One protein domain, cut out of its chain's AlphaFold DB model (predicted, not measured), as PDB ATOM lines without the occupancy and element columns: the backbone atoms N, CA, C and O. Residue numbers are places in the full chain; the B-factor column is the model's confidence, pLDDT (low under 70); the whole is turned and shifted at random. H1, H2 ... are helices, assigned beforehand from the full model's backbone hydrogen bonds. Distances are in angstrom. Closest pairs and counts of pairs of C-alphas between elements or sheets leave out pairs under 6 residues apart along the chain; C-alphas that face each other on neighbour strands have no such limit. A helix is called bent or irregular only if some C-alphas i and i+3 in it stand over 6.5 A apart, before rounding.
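This is residues 132 to 214 of the 293 residues of an uncharacterized protein of Lentisphaeria bacterium (UniProt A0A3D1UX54). One long helix, H1, is crossed near its middle by the shorter helix H2, and a helical hairpin of H3 and H4 sits beyond H2, away from H1. Both ends of H1 stick out: residues 133 to 139, of which 136 to 139 belong to H1, and residues 155 to 161, of which 155 to 160 belong to H1. The printed part has 83 residues with four named helices, in the order H1, H2, H3, H4, and no named strand; its class is all helix. The whole is loose, with a radius of gyration of the C-alphas of 14.7 A, and the C-alphas span 42 by 35 by 21 A.

H1, the longest helix, holds residues 136 to 160 and measures 35.7 A from first to last C-alpha, from C-alpha 136 at (37.215, 9.895, -20.047) to C-alpha 160 at (34.689, 22.057, -53.513). H2 holds residues 168 to 181 and measures 19.8 A. H3 holds residues 185 to 197, 18.9 A long. H4 holds residues 199 to 212, 20.0 A long, with C-alpha 212 at (20.570, 3.906, -44.661). No helix is bent or irregular.

H1 touches H2 with residues 143 to 150 alone, and their closest C-alphas are those of Ile 147 and Leu 173, 5.7 A apart. The lines of H1 and H2 are only just about perpendicular, at 72 degrees. H2 is close to but not clearly touching H3, at a steep tilt of 54 degrees, opposite ways; the closest C-alphas are those of Lys 179 and Lys 185, 6.8 A apart. H2 is also close to but not clearly touching H4, about perpendicular at 75 degrees; the closest C-alphas are those of Met 175 and Met 210, 7.4 A apart. H3 and H4 form a hairpin: they touch, opposite ways at a shallow tilt of 22 degrees, and their closest C-alphas are those of Ile 191 and Ala 202, 4.8 A apart. H1 is apart from H3 and from H4. In H1, H2 and H4 every pair of O i and N i+4 is within hydrogen-bond range; in H3, 8 of 9 pairs are.

The two C-alphas farthest apart are those of Ala 160 and Ser 197, 43.6 A. Without the stretches that stand free, the body has 69 residues and spans 36 by 28 by 23 A. The printed part has no cut. The links from H2 to H3 and from H3 to H4 are tight, the link from H1 to H2 is short, and no link is long. The mean pLDDT of the printed part is 73.5; it is under 70 at residues 164 to 171, 179 to 184, 199 to 200, 202, and 213 to 214.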
ATOM      1  N   LYS A 132      41.954   8.046 -22.791       82.88
ATOM      2  CA  LYS A 132      40.540   7.710 -22.582       82.88
ATOM      3  C   LYS A 132      40.293   7.029 -21.232       82.88
ATOM      4  O   LYS A 132      39.240   7.233 -20.639       82.88
ATOM      5  N   ALA A 133      41.253   6.245 -20.740       80.81
ATOM      6  CA  ALA A 133      41.169   5.608 -19.428       80.81
ATOM      7  C   ALA A 133      41.411   6.592 -18.269       80.81
ATOM      8  O   ALA A 133      40.747   6.494 -17.241       80.81
ATOM      9  N   LYS A 134      42.350   7.536 -18.428       84.69
ATOM     10  CA  LYS A 134      42.715   8.512 -17.386       84.69
ATOM     11  C   LYS A 134      41.777   9.724 -17.343       84.69
ATOM     12  O   LYS A 134      41.467  10.203 -16.259       84.69
ATOM     13  N   TYR A 135      41.305  10.183 -18.501       79.25
ATOM     14  CA  TYR A 135      40.495  11.395 -18.664       79.25
ATOM     15  C   TYR A 135      39.289  11.142 -19.588       79.25
ATOM     16  O   TYR A 135      39.203  11.704 -20.682       79.25
ATOM     17  N   PRO A 136      38.328  10.293 -19.183       77.25
ATOM     18  CA  PRO A 136      37.215   9.895 -20.047       77.25
ATOM     19  C   PRO A 136      36.302  11.063 -20.451       77.25
ATOM     20  O   PRO A 136      35.824  11.092 -21.583       77.25
ATOM     21  N   ALA A 137      36.067  12.030 -19.555       75.62
ATOM     22  CA  ALA A 137      35.197  13.179 -19.821       75.62
ATOM     23  C   ALA A 137      35.828  14.169 -20.816       75.62
ATOM     24  O   ALA A 137      35.206  14.514 -21.818       75.62
ATOM     25  N   GLU A 138      37.087  14.551 -20.589       74.88
ATOM     26  CA  GLU A 138      37.842  15.441 -21.483       74.88
ATOM     27  C   GLU A 138      38.049  14.790 -22.858       74.88
ATOM     28  O   GLU A 138      37.906  15.428 -23.901       74.88
ATOM     29  N   TYR A 139      38.304  13.479 -22.891       76.69
ATOM     30  CA  TYR A 139      38.435  12.749 -24.147       76.69
ATOM     31  C   TYR A 139      37.111  12.663 -24.922       76.69
ATOM     32  O   TYR A 139      37.111  12.729 -26.152       76.69
ATOM     33  N   ALA A 140      35.969  12.568 -24.234       75.25
ATOM     34  CA  ALA A 140      34.657  12.623 -24.877       75.25
ATOM     35  C   ALA A 140      34.377  13.999 -25.511       75.25
ATOM     36  O   ALA A 140      33.729  14.075 -26.557       75.25
ATOM     37  N   GLU A 141      34.877  15.091 -24.926       75.19
ATOM     38  CA  GLU A 141      34.820  16.418 -25.552       75.19
ATOM     39  C   GLU A 141      35.683  16.493 -26.815       75.19
ATOM     40  O   GLU A 141      35.226  17.014 -27.836       75.19
ATOM     41  N   ILE A 142      36.878  15.895 -26.796       74.62
ATOM     42  CA  ILE A 142      37.727  15.768 -27.988       74.62
ATOM     43  C   ILE A 142      37.009  14.964 -29.083       74.62
ATOM     44  O   ILE A 142      37.026  15.373 -30.244       74.62
ATOM     45  N   GLU A 143      36.350  13.848 -28.750       74.56
ATOM     46  CA  GLU A 143      35.562  13.063 -29.717       74.56
ATOM     47  C   GLU A 143      34.431  13.910 -30.339       74.56
ATOM     48  O   GLU A 143      34.280  13.922 -31.562       74.56
ATOM     49  N   LYS A 144      33.710  14.718 -29.547       76.81
ATOM     50  CA  LYS A 144      32.700  15.661 -30.072       76.81
ATOM     51  C   LYS A 144      33.309  16.700 -31.016       76.81
ATOM     52  O   LYS A 144      32.748  16.966 -32.079       76.81
ATOM     53  N   GLN A 145      34.455  17.277 -30.658       74.94
ATOM     54  CA  GLN A 145      35.148  18.246 -31.510       74.94
ATOM     55  C   GLN A 145      35.633  17.616 -32.821       74.94
ATOM     56  O   GLN A 145      35.541  18.259 -33.867       74.94
ATOM     57  N   ARG A 146      36.094  16.357 -32.795       76.00
ATOM     58  CA  ARG A 146      36.481  15.609 -34.003       76.00
ATOM     59  C   ARG A 146      35.295  15.406 -34.948       76.00
ATOM     60  O   ARG A 146      35.450  15.643 -36.139       76.00
ATOM     61  N   ILE A 147      34.116  15.051 -34.430       74.88
ATOM     62  CA  ILE A 147      32.885  14.932 -35.237       74.88
ATOM     63  C   ILE A 147      32.530  16.280 -35.885       74.88
ATOM     64  O   ILE A 147      32.294  16.352 -37.088       74.88
ATOM     65  N   LEU A 148      32.557  17.374 -35.116       73.81
ATOM     66  CA  LEU A 148      32.276  18.714 -35.647       73.81
ATOM     67  C   LEU A 148      33.285  19.151 -36.719       73.81
ATOM     68  O   LEU A 148      32.909  19.818 -37.685       73.81
ATOM     69  N   ALA A 149      34.563  18.813 -36.543       72.50
ATOM     70  CA  ALA A 149      35.607  19.099 -37.519       72.50
ATOM     71  C   ALA A 149      35.403  18.299 -38.814       72.50
ATOM     72  O   ALA A 149      35.504  18.877 -39.896       72.50
ATOM     73  N   GLU A 150      35.057  17.014 -38.702       75.06
ATOM     74  CA  GLU A 150      34.761  16.155 -39.851       75.06
ATOM     75  C   GLU A 150      33.554  16.687 -40.633       75.06
ATOM     76  O   GLU A 150      33.654  16.879 -41.839       75.06
ATOM     77  N   ASN A 151      32.460  17.058 -39.960       76.44
ATOM     78  CA  ASN A 151      31.273  17.617 -40.618       76.44
ATOM     79  C   ASN A 151      31.589  18.897 -41.409       76.44
ATOM     80  O   ASN A 151      31.152  19.058 -42.549       76.44
ATOM     81  N   LYS A 152      32.408  19.795 -40.845       77.81
ATOM     82  CA  LYS A 152      32.875  20.995 -41.561       77.81
ATOM     83  C   LYS A 152      33.740  20.641 -42.768       77.81
ATOM     84  O   LYS A 152      33.626  21.280 -43.813       77.81
ATOM     85  N   LEU A 153      34.602  19.636 -42.634       77.62
ATOM     86  CA  LEU A 153      35.437  19.141 -43.723       77.62
ATOM     87  C   LEU A 153      34.579  18.528 -44.843       77.62
ATOM     88  O   LEU A 153      34.845  18.786 -46.016       77.62
ATOM     89  N   GLU A 154      33.502  17.814 -44.510       75.06
ATOM     90  CA  GLU A 154      32.542  17.304 -45.492       75.06
ATOM     91  C   GLU A 154      31.775  18.412 -46.212       75.06
ATOM     92  O   GLU A 154      31.582  18.342 -47.424       75.06
ATOM     93  N   GLU A 155      31.331  19.445 -45.496       78.69
ATOM     94  CA  GLU A 155      30.671  20.600 -46.111       78.69
ATOM     95  C   GLU A 155      31.605  21.339 -47.071       78.69
ATOM     96  O   GLU A 155      31.191  21.729 -48.165       78.69
ATOM     97  N   LEU A 156      32.875  21.507 -46.692       75.75
ATOM     98  CA  LEU A 156      33.898  22.074 -47.567       75.75
ATOM     99  C   LEU A 156      34.159  21.174 -48.776       75.75
ATOM    100  O   LEU A 156      34.244  21.678 -49.893       75.75
ATOM    101  N   ALA A 157      34.217  19.857 -48.583       77.62
ATOM    102  CA  ALA A 157      34.383  18.894 -49.664       77.62
ATOM    103  C   ALA A 157      33.198  18.912 -50.643       77.62
ATOM    104  O   ALA A 157      33.416  18.918 -51.852       77.62
ATOM    105  N   LYS A 158      31.957  19.019 -50.144       80.38
ATOM    106  CA  LYS A 158      30.748  19.204 -50.966       80.38
ATOM    107  C   LYS A 158      30.804  20.510 -51.757       80.38
ATOM    108  O   LYS A 158      30.535  20.500 -52.953       80.38
ATOM    109  N   LYS A 159      31.202  21.620 -51.121       79.50
ATOM    110  CA  LYS A 159      31.372  22.927 -51.790       79.50
ATOM    111  C   LYS A 159      32.466  22.900 -52.858       79.50
ATOM    112  O   LYS A 159      32.300  23.504 -53.911       79.50
ATOM    113  N   ALA A 160      33.563  22.197 -52.595       79.62
ATOM    114  CA  ALA A 160      34.689  22.057 -53.513       79.62
ATOM    115  C   ALA A 160      34.503  20.925 -54.543       79.62
ATOM    116  O   ALA A 160      35.361  20.737 -55.401       79.62
ATOM    117  N   ASN A 161      33.406  20.163 -54.455       76.75
ATOM    118  CA  ASN A 161      33.143  18.955 -55.241       76.75
ATOM    119  C   ASN A 161      34.305  17.932 -55.202       76.75
ATOM    120  O   ASN A 161      34.587  17.231 -56.176       76.75
ATOM    121  N   VAL A 162      35.006  17.860 -54.064       75.06
ATOM    122  CA  VAL A 162      36.131  16.949 -53.820       75.06
ATOM    123  C   VAL A 162      35.606  15.693 -53.132       75.06
ATOM    124  O   VAL A 162      34.956  15.767 -52.091       75.06
ATOM    125  N   LYS A 163      35.917  14.514 -53.680       72.25
ATOM    126  CA  LYS A 163      35.604  13.235 -53.027       72.25
ATOM    127  C   LYS A 163      36.610  12.970 -51.909       72.25
ATOM    128  O   LYS A 163      37.780  12.711 -52.182       72.25
ATOM    129  N   LEU A 164      36.155  13.015 -50.659       67.56
ATOM    130  CA  LEU A 164      36.978  12.614 -49.522       67.56
ATOM    131  C   LEU A 164      37.158  11.091 -49.516       67.56
ATOM    132  O   LEU A 164      36.174  10.361 -49.667       67.56
ATOM    133  N   PRO A 165      38.387  10.583 -49.328       65.19
ATOM    134  CA  PRO A 165      38.593   9.155 -49.167       65.19
ATOM    135  C   PRO A 165      37.904   8.682 -47.883       65.19
ATOM    136  O   PRO A 165      38.126   9.227 -46.800       65.19
ATOM    137  N   ALA A 166      37.093   7.631 -47.993       64.44
ATOM    138  CA  ALA A 166      36.515   6.967 -46.833       64.44
ATOM    139  C   ALA A 166      37.629   6.229 -46.070       64.44
ATOM    140  O   ALA A 166      38.066   5.141 -46.453       64.44
ATOM    141  N   THR A 167      38.135   6.850 -45.005       62.72
ATOM    142  CA  THR A 167      39.141   6.265 -44.114       62.72
ATOM    143  C   THR A 167      38.457   5.592 -42.926       62.72
ATOM    144  O   THR A 167      37.313   5.887 -42.587       62.72
ATOM    145  N   ALA A 168      39.153   4.663 -42.265       59.16
ATOM    146  CA  ALA A 168      38.602   3.974 -41.098       59.16
ATOM    147  C   ALA A 168      38.235   4.939 -39.953       59.16
ATOM    148  O   ALA A 168      37.289   4.671 -39.215       59.16
ATOM    149  N   GLU A 169      38.955   6.056 -39.817       65.06
ATOM    150  CA  GLU A 169      38.691   7.078 -38.799       65.06
ATOM    151  C   GLU A 169      37.452   7.913 -39.133       65.06
ATOM    152  O   GLU A 169      36.598   8.071 -38.264       65.06
ATOM    153  N   SER A 170      37.283   8.359 -40.385       67.31
ATOM    154  CA  SER A 170      36.086   9.117 -40.777       67.31
ATOM    155  C   SER A 170      34.812   8.276 -40.680       67.31
ATOM    156  O   SER A 170      33.793   8.734 -40.169       67.31
ATOM    157  N   ILE A 171      34.879   6.996 -41.051       68.19
ATOM    158  CA  ILE A 171      33.781   6.040 -40.841       68.19
ATOM    159  C   ILE A 171      33.453   5.893 -39.350       68.19
ATOM    160  O   ILE A 171      32.280   5.849 -38.975       68.19
ATOM    161  N   ARG A 172      34.479   5.805 -38.491       71.31
ATOM    162  CA  ARG A 172      34.291   5.684 -37.041       71.31
ATOM    163  C   ARG A 172      33.577   6.911 -36.476       71.31
ATOM    164  O   ARG A 172      32.628   6.743 -35.718       71.31
ATOM    165  N   LEU A 173      34.002   8.111 -36.872       73.31
ATOM    166  CA  LEU A 173      33.406   9.369 -36.417       73.31
ATOM    167  C   LEU A 173      31.942   9.488 -36.847       73.31
ATOM    168  O   LEU A 173      31.089   9.782 -36.014       73.31
ATOM    169  N   LYS A 174      31.616   9.149 -38.100       72.50
ATOM    170  CA  LYS A 174      30.220   9.133 -38.567       72.50
ATOM    171  C   LYS A 174      29.369   8.092 -37.843       72.50
ATOM    172  O   LYS A 174      28.205   8.328 -37.543       72.50
ATOM    173  N   MET A 175      29.939   6.927 -37.532       70.56
ATOM    174  CA  MET A 175      29.252   5.907 -36.739       70.56
ATOM    175  C   MET A 175      28.966   6.397 -35.312       70.56
ATOM    176  O   MET A 175      27.885   6.153 -34.779       70.56
ATOM    177  N   GLU A 176      29.922   7.081 -34.684       71.69
ATOM    178  CA  GLU A 176      29.740   7.702 -33.368       71.69
ATOM    179  C   GLU A 176      28.678   8.802 -33.414       71.69
ATOM    180  O   GLU A 176      27.812   8.843 -32.543       71.69
ATOM    181  N   GLU A 177      28.659   9.626 -34.461       72.94
ATOM    182  CA  GLU A 177      27.591  10.600 -34.690       72.94
ATOM    183  C   GLU A 177      26.222   9.924 -34.835       72.94
ATOM    184  O   GLU A 177      25.264  10.345 -34.189       72.94
ATOM    185  N   LEU A 178      26.115   8.828 -35.595       72.31
ATOM    186  CA  LEU A 178      24.866   8.072 -35.717       72.31
ATOM    187  C   LEU A 178      24.393   7.500 -34.383       72.31
ATOM    188  O   LEU A 178      23.203   7.596 -34.069       72.31
ATOM    189  N   LYS A 179      25.307   6.947 -33.583       69.44
ATOM    190  CA  LYS A 179      25.000   6.471 -32.229       69.44
ATOM    191  C   LYS A 179      24.517   7.611 -31.334       69.44
ATOM    192  O   LYS A 179      23.499   7.466 -30.659       69.44
ATOM    193  N   ASN A 180      25.194   8.755 -31.386       69.94
ATOM    194  CA  ASN A 180      24.862   9.941 -30.598       69.94
ATOM    195  C   ASN A 180      23.551  10.599 -31.050       69.94
ATOM    196  O   ASN A 180      22.804  11.106 -30.216       69.94
ATOM    197  N   SER A 181      23.226  10.535 -32.344       67.62
ATOM    198  CA  SER A 181      21.971  11.058 -32.901       67.62
ATOM    199  C   SER A 181      20.738  10.322 -32.372       67.62
ATOM    200  O   SER A 181      19.622  10.828 -32.469       67.62
ATOM    201  N   GLY A 182      20.916   9.110 -31.835       65.31
ATOM    202  CA  GLY A 182      19.854   8.306 -31.243       65.31
ATOM    203  C   GLY A 182      18.834   7.734 -32.233       65.31
ATOM    204  O   GLY A 182      17.971   6.966 -31.815       65.31
ATOM    205  N   LYS A 183      18.941   8.054 -33.531       69.81
ATOM    206  CA  LYS A 183      17.981   7.646 -34.574       69.81
ATOM    207  C   LYS A 183      17.917   6.131 -34.792       69.81
ATOM    208  O   LYS A 183      16.875   5.627 -35.192       69.81
ATOM    209  N   TYR A 184      18.998   5.412 -34.483       68.38
ATOM    210  CA  TYR A 184      19.137   3.973 -34.742       68.38
ATOM    211  C   TYR A 184      19.433   3.148 -33.476       68.38
ATOM    212  O   TYR A 184      20.047   2.087 -33.553       68.38
ATOM    213  N   LYS A 185      19.013   3.618 -32.288       72.38
ATOM    214  CA  LYS A 185      19.282   2.939 -30.999       72.38
ATOM    215  C   LYS A 185      18.875   1.460 -30.996       72.38
ATOM    216  O   LYS A 185      19.685   0.618 -30.628       72.38
ATOM    217  N   ALA A 186      17.668   1.146 -31.469       77.06
ATOM    218  CA  ALA A 186      17.164  -0.229 -31.515       77.06
ATOM    219  C   ALA A 186      18.006  -1.141 -32.428       77.06
ATOM    220  O   ALA A 186      18.304  -2.281 -32.078       77.06
ATOM    221  N   GLU A 187      18.441  -0.631 -33.582       74.88
ATOM    222  CA  GLU A 187      19.269  -1.401 -34.513       74.88
ATOM    223  C   GLU A 187      20.711  -1.553 -33.984       74.88
ATOM    224  O   GLU A 187      21.351  -2.576 -34.224       74.88
ATOM    225  N   PHE A 188      21.215  -0.596 -33.191       75.31
ATOM    226  CA  PHE A 188      22.491  -0.732 -32.480       75.31
ATOM    227  C   PHE A 188      22.451  -1.775 -31.362       75.31
ATOM    228  O   PHE A 188      23.385  -2.569 -31.257       75.31
ATOM    229  N   GLU A 189      21.384  -1.816 -30.564       76.88
ATOM    230  CA  GLU A 189      21.195  -2.863 -29.553       76.88
ATOM    231  C   GLU A 189      21.123  -4.253 -30.199       76.88
ATOM    232  O   GLU A 189      21.679  -5.227 -29.686       76.88
ATOM    233  N   GLU A 190      20.483  -4.354 -31.365       76.88
ATOM    234  CA  GLU A 190      20.440  -5.593 -32.132       76.88
ATOM    235  C   GLU A 190      21.823  -5.988 -32.678       76.88
ATOM    236  O   GLU A 190      22.212  -7.157 -32.602       76.88
ATOM    237  N   ILE A 191      22.611  -5.023 -33.159       75.31
ATOM    238  CA  ILE A 191      24.006  -5.247 -33.560       75.31
ATOM    239  C   ILE A 191      24.853  -5.725 -32.379       75.31
ATOM    240  O   ILE A 191      25.681  -6.612 -32.570       75.31
ATOM    241  N   GLU A 192      24.676  -5.184 -31.171       75.12
ATOM    242  CA  GLU A 192      25.435  -5.615 -29.989       75.12
ATOM    243  C   GLU A 192      25.105  -7.051 -29.573       75.12
ATOM    244  O   GLU A 192      26.022  -7.836 -29.310       75.12
ATOM    245  N   LYS A 193      23.824  -7.434 -29.620       80.25
ATOM    246  CA  LYS A 193      23.405  -8.831 -29.414       80.25
ATOM    247  C   LYS A 193      24.052  -9.749 -30.452       80.25
ATOM    248  O   LYS A 193      24.704 -10.732 -30.092       80.25
ATOM    249  N   LEU A 194      23.971  -9.376 -31.731       73.62
ATOM    250  CA  LEU A 194      24.578 -10.135 -32.826       73.62
ATOM    251  C   LEU A 194      26.104 -10.153 -32.764       73.62
ATOM    252  O   LEU A 194      26.719 -11.087 -33.253       73.62
ATOM    253  N   ARG A 195      26.757  -9.153 -32.171       71.06
ATOM    254  CA  ARG A 195      28.223  -9.113 -32.084       71.06
ATOM    255  C   ARG A 195      28.775 -10.258 -31.239       71.06
ATOM    256  O   ARG A 195      29.898 -10.696 -31.480       71.06
ATOM    257  N   THR A 196      27.978 -10.724 -30.283       73.38
ATOM    258  CA  THR A 196      28.315 -11.835 -29.391       73.38
ATOM    259  C   THR A 196      27.993 -13.187 -30.027       73.38
ATOM    260  O   THR A 196      28.795 -14.109 -29.906       73.38
ATOM    261  N   SER A 197      26.857 -13.307 -30.726       75.31
ATOM    262  CA  SER A 197      26.410 -14.574 -31.326       75.31
ATOM    263  C   SER A 197      26.920 -14.800 -32.754       75.31
ATOM    264  O   SER A 197      27.452 -15.862 -33.052       75.31
ATOM    265  N   ASP A 198      26.808 -13.794 -33.624       74.62
ATOM    266  CA  ASP A 198      27.128 -13.845 -35.053       74.62
ATOM    267  C   ASP A 198      27.837 -12.565 -35.525       74.62
ATOM    268  O   ASP A 198      27.230 -11.667 -36.131       74.62
ATOM    269  N   PRO A 199      29.169 -12.483 -35.347       67.81
ATOM    270  CA  PRO A 199      29.953 -11.299 -35.703       67.81
ATOM    271  C   PRO A 199      29.783 -10.855 -37.164       67.81
ATOM    272  O   PRO A 199      29.924  -9.676 -37.492       67.81
ATOM    273  N   ARG A 200      29.465 -11.796 -38.063       66.50
ATOM    274  CA  ARG A 200      29.237 -11.515 -39.484       66.50
ATOM    275  C   ARG A 200      27.860 -10.913 -39.755       66.50
ATOM    276  O   ARG A 200      27.766 -10.012 -40.585       66.50
ATOM    277  N   ALA A 201      26.825 -11.366 -39.051       73.19
ATOM    278  CA  ALA A 201      25.494 -10.773 -39.130       73.19
ATOM    279  C   ALA A 201      25.498  -9.360 -38.529       73.19
ATOM    280  O   ALA A 201      24.981  -8.433 -39.149       73.19
ATOM    281  N   ALA A 202      26.189  -9.169 -37.398       69.00
ATOM    282  CA  ALA A 202      26.401  -7.854 -36.791       69.00
ATOM    283  C   ALA A 202      27.063  -6.872 -37.768       69.00
ATOM    284  O   ALA A 202      26.620  -5.733 -37.912       69.00
ATOM    285  N   PHE A 203      28.095  -7.319 -38.491       70.00
ATOM    286  CA  PHE A 203      28.765  -6.497 -39.497       70.00
ATOM    287  C   PHE A 203      27.838  -6.103 -40.658       70.00
ATOM    288  O   PHE A 203      27.848  -4.944 -41.071       70.00
ATOM    289  N   MET A 204      27.025  -7.034 -41.172       73.81
ATOM    290  CA  MET A 204      26.078  -6.732 -42.252       73.81
ATOM    291  C   MET A 204      25.022  -5.721 -41.810       73.81
ATOM    292  O   MET A 204      24.842  -4.722 -42.498       73.81
ATOM    293  N   LYS A 205      24.428  -5.901 -40.624       74.12
ATOM    294  CA  LYS A 205      23.482  -4.921 -40.072       74.12
ATOM    295  C   LYS A 205      24.128  -3.558 -39.863       74.12
ATOM    296  O   LYS A 205      23.567  -2.548 -40.257       74.12
ATOM    297  N   THR A 206      25.357  -3.520 -39.348       76.12
ATOM    298  CA  THR A 206      26.109  -2.261 -39.207       76.12
ATOM    299  C   THR A 206      26.294  -1.571 -40.563       76.12
ATOM    300  O   THR A 206      26.149  -0.356 -40.666       76.12
ATOM    301  N   ARG A 207      26.575  -2.336 -41.627       71.62
ATOM    302  CA  ARG A 207      26.692  -1.805 -42.993       71.62
ATOM    303  C   ARG A 207      25.358  -1.307 -43.540       71.62
ATOM    304  O   ARG A 207      25.341  -0.257 -44.169       71.62
ATOM    305  N   GLU A 208      24.268  -2.026 -43.299       79.06
ATOM    306  CA  GLU A 208      22.918  -1.605 -43.684       79.06
ATOM    307  C   GLU A 208      22.527  -0.294 -42.996       79.06
ATOM    308  O   GLU A 208      22.003   0.595 -43.659       79.06
ATOM    309  N   LEU A 209      22.861  -0.121 -41.713       78.56
ATOM    310  CA  LEU A 209      22.657   1.146 -41.002       78.56
ATOM    311  C   LEU A 209      23.447   2.296 -41.601       78.56
ATOM    312  O   LEU A 209      22.900   3.371 -41.829       78.56
ATOM    313  N   MET A 210      24.727   2.069 -41.890       72.00
ATOM    314  CA  MET A 210      25.561   3.083 -42.531       72.00
ATOM    315  C   MET A 210      25.042   3.443 -43.922       72.00
ATOM    316  O   MET A 210      24.980   4.622 -44.254       72.00
ATOM    317  N   ALA A 211      24.598   2.457 -44.702       76.25
ATOM    318  CA  ALA A 211      23.998   2.688 -46.010       76.25
ATOM    319  C   ALA A 211      22.678   3.473 -45.906       76.25
ATOM    320  O   ALA A 211      22.495   4.436 -46.648       76.25
ATOM    321  N   LYS A 212      21.795   3.133 -44.953       73.50
ATOM    322  CA  LYS A 212      20.570   3.906 -44.661       73.50
ATOM    323  C   LYS A 212      20.885   5.352 -44.271       73.50
ATOM    324  O   LYS A 212      20.136   6.256 -44.622       73.50
ATOM    325  N   ALA A 213      21.996   5.566 -43.574       65.75
ATOM    326  CA  ALA A 213      22.486   6.885 -43.198       65.75
ATOM    327  C   ALA A 213      23.232   7.629 -44.325       65.75
ATOM    328  O   ALA A 213      23.730   8.729 -44.094       65.75
ATOM    329  N   GLY A 214      23.342   7.051 -45.526       64.31
ATOM    330  CA  GLY A 214      24.068   7.652 -46.648       64.31
ATOM    331  C   GLY A 214      25.591   7.667 -46.475       64.31
ATOM    332  O   GLY A 214      26.283   8.400 -47.177       64.31
TER     333      GLY A 214